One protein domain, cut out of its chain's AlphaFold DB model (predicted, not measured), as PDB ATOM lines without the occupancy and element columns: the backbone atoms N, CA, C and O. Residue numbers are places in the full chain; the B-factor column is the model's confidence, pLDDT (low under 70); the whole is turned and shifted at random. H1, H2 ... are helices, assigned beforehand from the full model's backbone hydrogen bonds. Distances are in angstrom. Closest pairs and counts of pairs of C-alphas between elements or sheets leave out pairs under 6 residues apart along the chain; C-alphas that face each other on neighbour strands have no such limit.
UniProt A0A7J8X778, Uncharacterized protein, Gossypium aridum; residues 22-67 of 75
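This is residues 22 to 67 of the 75 residues of an uncharacterized protein of Gossypium aridum (UniProt A0A7J8X778). Two helices of equal length, H1 and H2, run side by side in opposite ways like the two arms of a loosely closed U, joined at one end by a tight link and close without clearly touching. From the other end of H2 the printed part runs on away from this pair, and it ends in a tail that sticks out with residues 62 to 67, of which 62 to 65 belong to the small helix H3. The printed part has 46 residues with three named helices, in the order H1, H2, H3, and no named strand; the class is all helix. The whole is loose, with a radius of gyration of the C-alphas of 13.4 A, and the C-alphas span 44 by 20 by 8 A, with the tail adding to the length.

H1 holds residues 25 to 36, 12 residues, and measures 16.6 A from first to last C-alpha. It begins at C-alpha 25, at (-69.992, -12.114, 61.443), and ends at C-alpha 36, at (-78.135, -24.993, 54.936). H2, also of 12 residues, runs from residue 41 to residue 52 over 16.3 A. H3 holds residues 62 to 65, four residues, and ends at C-alpha 65, at (-76.482, 12.512, 54.754).

H1 and H2 are close but not clearly touching, with 1 pair of C-alphas within 8 A. That closest pair is Val 31 and Leu 47, whose C-alphas are 7.9 A apart. The lines of the two helices stand at a shallow tilt of 25 degrees, and they run opposite ways. Their centres are 12.8 A apart. H3 is apart from H1 and also apart from H2, and residues 62 to 67 stand free. In H1 and H2 every O i to N i+4 pair is within hydrogen-bond range. H3 is too short for such a pair, and its 1 pair of O i to N i+3 is not within range.

The outline is a rod, and the two C-alphas farthest apart are those of Arg 37 and Ser 67, at 43.7 A. The C-alphas of Pro 22 and Ser 67, the first and last printed, are 20.3 A apart. The printed part has no cut. The link from H1 to H2 is tight, with 4 residues between them, and the link from H2 to H3 is short, with 9. The mean pLDDT of the printed part is 75.5; residue 22 and residues 54 to 67 are under 70, and the mean pLDDT of H3 is 42.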
ATOM      1  N   PRO A  22     -72.828  -3.768  58.132       63.09
ATOM      2  CA  PRO A  22     -74.098  -3.604  58.836       63.09
ATOM      3  C   PRO A  22     -74.558  -4.854  59.607       63.09
ATOM      4  O   PRO A  22     -75.401  -4.731  60.493       63.09
ATOM      5  N   CYS A  23     -74.029  -6.038  59.278       71.06
ATOM      6  CA  CYS A  23     -74.273  -7.293  59.985       71.06
ATOM      7  C   CYS A  23     -72.964  -7.818  60.586       71.06
ATOM      8  O   CYS A  23     -71.951  -7.888  59.883       71.06
ATOM      9  N   ASP A  24     -72.990  -8.240  61.851       76.12
ATOM     10  CA  ASP A  24     -71.843  -8.912  62.458       76.12
ATOM     11  C   ASP A  24     -71.616 -10.318  61.861       76.12
ATOM     12  O   ASP A  24     -72.505 -10.934  61.259       76.12
ATOM     13  N   ALA A  25     -70.387 -10.823  62.002       81.50
ATOM     14  CA  ALA A  25     -69.992 -12.114  61.443       81.50
ATOM     15  C   ALA A  25     -70.803 -13.281  62.033       81.50
ATOM     16  O   ALA A  25     -71.175 -14.201  61.306       81.50
ATOM     17  N   THR A  26     -71.136 -13.226  63.324       82.50
ATOM     18  CA  THR A  26     -71.894 -14.272  64.023       82.50
ATOM     19  C   THR A  26     -73.327 -14.380  63.498       82.50
ATOM     20  O   THR A  26     -73.840 -15.483  63.301       82.50
ATOM     21  N   PHE A  27     -73.967 -13.251  63.200       82.12
ATOM     22  CA  PHE A  27     -75.268 -13.202  62.551       82.12
ATOM     23  C   PHE A  27     -75.197 -13.846  61.167       82.12
ATOM     24  O   PHE A  27     -76.013 -14.712  60.855       82.12
ATOM     25  N   MET A  28     -74.192 -13.500  60.358       86.25
ATOM     26  CA  MET A  28     -74.020 -14.090  59.026       86.25
ATOM     27  C   MET A  28     -73.759 -15.601  59.084       86.25
ATOM     28  O   MET A  28     -74.343 -16.350  58.300       86.25
ATOM     29  N   GLU A  29     -72.964 -16.080  60.040       89.69
ATOM     30  CA  GLU A  29     -72.767 -17.514  60.279       89.69
ATOM     31  C   GLU A  29     -74.083 -18.223  60.626       89.69
ATOM     32  O   GLU A  29     -74.374 -19.296  60.085       89.69
ATOM     33  N   TYR A  30     -74.917 -17.606  61.469       88.94
ATOM     34  CA  TYR A  30     -76.251 -18.115  61.784       88.94
ATOM     35  C   TYR A  30     -77.150 -18.168  60.544       88.94
ATOM     36  O   TYR A  30     -77.783 -19.198  60.297       88.94
ATOM     37  N   VAL A  31     -77.175 -17.105  59.731       88.69
ATOM     38  CA  VAL A  31     -77.932 -17.059  58.469       88.69
ATOM     39  C   VAL A  31     -77.501 -18.194  57.538       88.69
ATOM     40  O   VAL A  31     -78.346 -18.940  57.036       88.69
ATOM     41  N   ILE A  32     -76.193 -18.389  57.355       91.69
ATOM     42  CA  ILE A  32     -75.638 -19.461  56.519       91.69
ATOM     43  C   ILE A  32     -76.055 -20.834  57.061       91.69
ATOM     44  O   ILE A  32     -76.525 -21.690  56.304       91.69
ATOM     45  N   ALA A  33     -75.920 -21.059  58.370       94.12
ATOM     46  CA  ALA A  33     -76.312 -22.312  59.006       94.12
ATOM     47  C   ALA A  33     -77.816 -22.590  58.851       94.12
ATOM     48  O   ALA A  33     -78.209 -23.731  58.592       94.12
ATOM     49  N   LEU A  34     -78.650 -21.555  58.968       92.62
ATOM     50  CA  LEU A  34     -80.094 -21.650  58.816       92.62
ATOM     51  C   LEU A  34     -80.482 -22.009  57.376       92.62
ATOM     52  O   LEU A  34     -81.254 -22.945  57.186       92.62
ATOM     53  N   ILE A  35     -79.888 -21.363  56.367       91.56
ATOM     54  CA  ILE A  35     -80.122 -21.673  54.943       91.56
ATOM     55  C   ILE A  35     -79.733 -23.122  54.624       91.56
ATOM     56  O   ILE A  35     -80.496 -23.840  53.974       91.56
ATOM     57  N   LYS A  36     -78.585 -23.599  55.132       95.69
ATOM     58  CA  LYS A  36     -78.135 -24.993  54.936       95.69
ATOM     59  C   LYS A  36     -79.126 -26.019  55.489       95.69
ATOM     60  O   LYS A  36     -79.183 -27.139  54.984       95.69
ATOM     61  N   ARG A  37     -79.918 -25.646  56.498       96.06
ATOM     62  CA  ARG A  37     -80.964 -26.492  57.091       96.06
ATOM     63  C   ARG A  37     -82.272 -26.510  56.297       96.06
ATOM     64  O   ARG A  37     -83.166 -27.248  56.691       96.06
ATOM     65  N   LYS A  38     -82.375 -25.766  55.185       95.06
ATOM     66  CA  LYS A  38     -83.576 -25.677  54.331       95.06
ATOM     67  C   LYS A  38     -84.821 -25.326  55.164       95.06
ATOM     68  O   LYS A  38     -85.691 -26.176  55.358       95.06
ATOM     69  N   PRO A  39     -84.881 -24.099  55.709       94.38
ATOM     70  CA  PRO A  39     -85.941 -23.701  56.622       94.38
ATOM     71  C   PRO A  39     -87.305 -23.703  55.915       94.38
ATOM     72  O   PRO A  39     -87.390 -23.725  54.687       94.38
ATOM     73  N   SER A  40     -88.391 -23.668  56.692       97.50
ATOM     74  CA  SER A  40     -89.729 -23.517  56.117       97.50
ATOM     75  C   SER A  40     -89.860 -22.179  55.382       97.50
ATOM     76  O   SER A  40     -89.127 -21.224  55.653       97.50
ATOM     77  N   LYS A  41     -90.836 -22.080  54.473       95.81
ATOM     78  CA  LYS A  41     -91.072 -20.852  53.698       95.81
ATOM     79  C   LYS A  41     -91.386 -19.635  54.565       95.81
ATOM     80  O   LYS A  41     -91.018 -18.524  54.196       95.81
ATOM     81  N   ASP A  42     -92.015 -19.835  55.717       96.69
ATOM     82  CA  ASP A  42     -92.309 -18.744  56.647       96.69
ATOM     83  C   ASP A  42     -91.046 -18.253  57.358       96.69
ATOM     84  O   ASP A  42     -90.850 -17.048  57.507       96.69
ATOM     85  N   VAL A  43     -90.139 -19.168  57.715       93.50
ATOM     86  CA  VAL A  43     -88.840 -18.822  58.306       93.50
ATOM     87  C   VAL A  43     -87.935 -18.139  57.277       93.50
ATOM     88  O   VAL A  43     -87.285 -17.154  57.605       93.50
ATOM     89  N   GLU A  44     -87.932 -18.602  56.024       93.69
ATOM     90  CA  GLU A  44     -87.215 -17.952  54.917       93.69
ATOM     91  C   GLU A  44     -87.701 -16.506  54.713       93.69
ATOM     92  O   GLU A  44     -86.896 -15.578  54.659       93.69
ATOM     93  N   LYS A  45     -89.023 -16.286  54.689       92.88
ATOM     94  CA  LYS A  45     -89.613 -14.940  54.581       92.88
ATOM     95  C   LYS A  45     -89.260 -14.053  55.773       92.88
ATOM     96  O   LYS A  45     -88.887 -12.900  55.577       92.88
ATOM     97  N   ALA A  46     -89.364 -14.576  56.995       90.81
ATOM     98  CA  ALA A  46     -89.020 -13.833  58.204       90.81
ATOM     99  C   ALA A  46     -87.537 -13.433  58.226       90.81
ATOM    100  O   ALA A  46     -87.204 -12.309  58.593       90.81
ATOM    101  N   LEU A  47     -86.654 -14.327  57.772       88.94
ATOM    102  CA  LEU A  47     -85.225 -14.068  57.631       88.94
ATOM    103  C   LEU A  47     -84.953 -12.941  56.625       88.94
ATOM    104  O   LEU A  47     -84.242 -11.992  56.955       88.94
ATOM    105  N   ILE A  48     -85.564 -12.999  55.436       87.75
ATOM    106  CA  ILE A  48     -85.443 -11.950  54.411       87.75
ATOM    107  C   ILE A  48     -85.924 -10.601  54.960       87.75
ATOM    108  O   ILE A  48     -85.232  -9.599  54.808       87.75
ATOM    109  N   LEU A  49     -87.067 -10.574  55.652       87.69
ATOM    110  CA  LEU A  49     -87.600  -9.358  56.276       87.69
ATOM    111  C   LEU A  49     -86.680  -8.816  57.382       87.69
ATOM    112  O   LEU A  49     -86.511  -7.603  57.503       87.69
ATOM    113  N   SER A  50     -86.049  -9.686  58.175       81.94
ATOM    114  CA  SER A  50     -85.092  -9.280  59.211       81.94
ATOM    115  C   SER A  50     -83.849  -8.613  58.616       81.94
ATOM    116  O   SER A  50     -83.396  -7.598  59.141       81.94
ATOM    117  N   VAL A  51     -83.319  -9.158  57.516       81.06
ATOM    118  CA  VAL A  51     -82.160  -8.595  56.805       81.06
ATOM    119  C   VAL A  51     -82.538  -7.289  56.100       81.06
ATOM    120  O   VAL A  51     -81.826  -6.296  56.225       81.06
ATOM    121  N   ALA A  52     -83.686  -7.259  55.417       79.38
ATOM    122  CA  ALA A  52     -84.154  -6.096  54.664       79.38
ATOM    123  C   ALA A  52     -84.595  -4.920  55.552       79.38
ATOM    124  O   ALA A  52     -84.419  -3.770  55.166       79.38
ATOM    125  N   SER A  53     -85.154  -5.177  56.742       73.56
ATOM    126  CA  SER A  53     -85.653  -4.116  57.637       73.56
ATOM    127  C   SER A  53     -84.566  -3.352  58.399       73.56
ATOM    128  O   SER A  53     -84.891  -2.527  59.248       73.56
ATOM    129  N   GLY A  54     -83.280  -3.608  58.139       62.53
ATOM    130  CA  GLY A  54     -82.217  -2.898  58.845       62.53
ATOM    131  C   GLY A  54     -82.118  -3.290  60.324       62.53
ATOM    132  O   GLY A  54     -81.660  -2.517  61.153       62.53
ATOM    133  N   ARG A  55     -82.467  -4.525  60.711       56.59
ATOM    134  CA  ARG A  55     -81.907  -5.072  61.970       56.59
ATOM    135  C   ARG A  55     -80.390  -5.293  61.859       56.59
ATOM    136  O   ARG A  55     -79.718  -5.395  62.875       56.59
ATOM    137  N   CYS A  56     -79.878  -5.255  60.627       53.09
ATOM    138  CA  CYS A  56     -78.515  -4.885  60.261       53.09
ATOM    139  C   CYS A  56     -78.441  -3.400  59.842       53.09
ATOM    140  O   CYS A  56     -78.033  -3.066  58.732       53.09
ATOM    141  N   SER A  57     -78.931  -2.473  60.664       50.88
ATOM    142  CA  SER A  57     -78.729  -1.045  60.418       50.88
ATOM    143  C   SER A  57     -77.366  -0.683  60.969       50.88
ATOM    144  O   SER A  57     -77.195  -0.432  62.159       50.88
ATOM    145  N   SER A  58     -76.398  -0.611  60.063       51.38
ATOM    146  CA  SER A  58     -75.287   0.318  60.201       51.38
ATOM    147  C   SER A  58     -75.880   1.699  60.503       51.38
ATOM    148  O   SER A  58     -76.461   2.357  59.639       51.38
ATOM    149  N   SER A  59     -75.756   2.152  61.746       49.12
ATOM    150  CA  SER A  59     -76.060   3.530  62.141       49.12
ATOM    151  C   SER A  59     -75.088   4.543  61.509       49.12
ATOM    152  O   SER A  59     -75.181   5.736  61.778       49.12
ATOM    153  N   TYR A  60     -74.172   4.108  60.633       51.69
ATOM    154  CA  TYR A  60     -73.125   4.948  60.054       51.69
ATOM    155  C   TYR A  60     -73.525   5.602  58.721       51.69
ATOM    156  O   TYR A  60     -72.852   6.551  58.326       51.69
ATOM    157  N   LEU A  61     -74.584   5.135  58.038       43.69
ATOM    158  CA  LEU A  61     -75.012   5.712  56.748       43.69
ATOM    159  C   LEU A  61     -75.940   6.929  56.896       43.69
ATOM    160  O   LEU A  61     -75.847   7.863  56.107       43.69
ATOM    161  N   TYR A  62     -76.762   6.998  57.948       42.94
ATOM    162  CA  TYR A  62     -77.633   8.163  58.187       42.94
ATOM    163  C   TYR A  62     -76.902   9.378  58.774       42.94
ATOM    164  O   TYR A  62     -77.423  10.493  58.731       42.94
ATOM    165  N   GLN A  63     -75.691   9.188  59.305       41.75
ATOM    166  CA  GLN A  63     -74.914  10.292  59.870       41.75
ATOM    167  C   GLN A  63     -74.116  11.068  58.810       41.75
ATOM    168  O   GLN A  63     -73.652  12.164  59.100       41.75
ATOM    169  N   GLN A  64     -73.963  10.534  57.589       43.47
ATOM    170  CA  GLN A  64     -73.285  11.244  56.495       43.47
ATOM    171  C   GLN A  64     -74.244  12.124  55.680       43.47
ATOM    172  O   GLN A  64     -73.833  13.171  55.184       43.47
ATOM    173  N   GLU A  65     -75.522  11.748  55.566       41.59
ATOM    174  CA  GLU A  65     -76.482  12.512  54.754       41.59
ATOM    175  C   GLU A  65     -77.000  13.771  55.473       41.59
ATOM    176  O   GLU A  65     -77.285  14.783  54.839       41.59
ATOM    177  N   THR A  66     -77.023  13.779  56.811       37.16
ATOM    178  CA  THR A  66     -77.437  14.960  57.592       37.16
ATOM    179  C   THR A  66     -76.342  16.018  57.759       37.16
ATOM    180  O   THR A  66     -76.657  17.161  58.077       37.16
ATOM    181  N   SER A  67     -75.067  15.696  57.500       44.62
ATOM    182  CA  SER A  67     -73.969  16.672  57.590       44.62
ATOM    183  C   SER A  67     -73.710  17.461  56.302       44.62
ATOM    184  O   SER A  67     -72.880  18.365  56.316       44.62
TER     185      SER A  67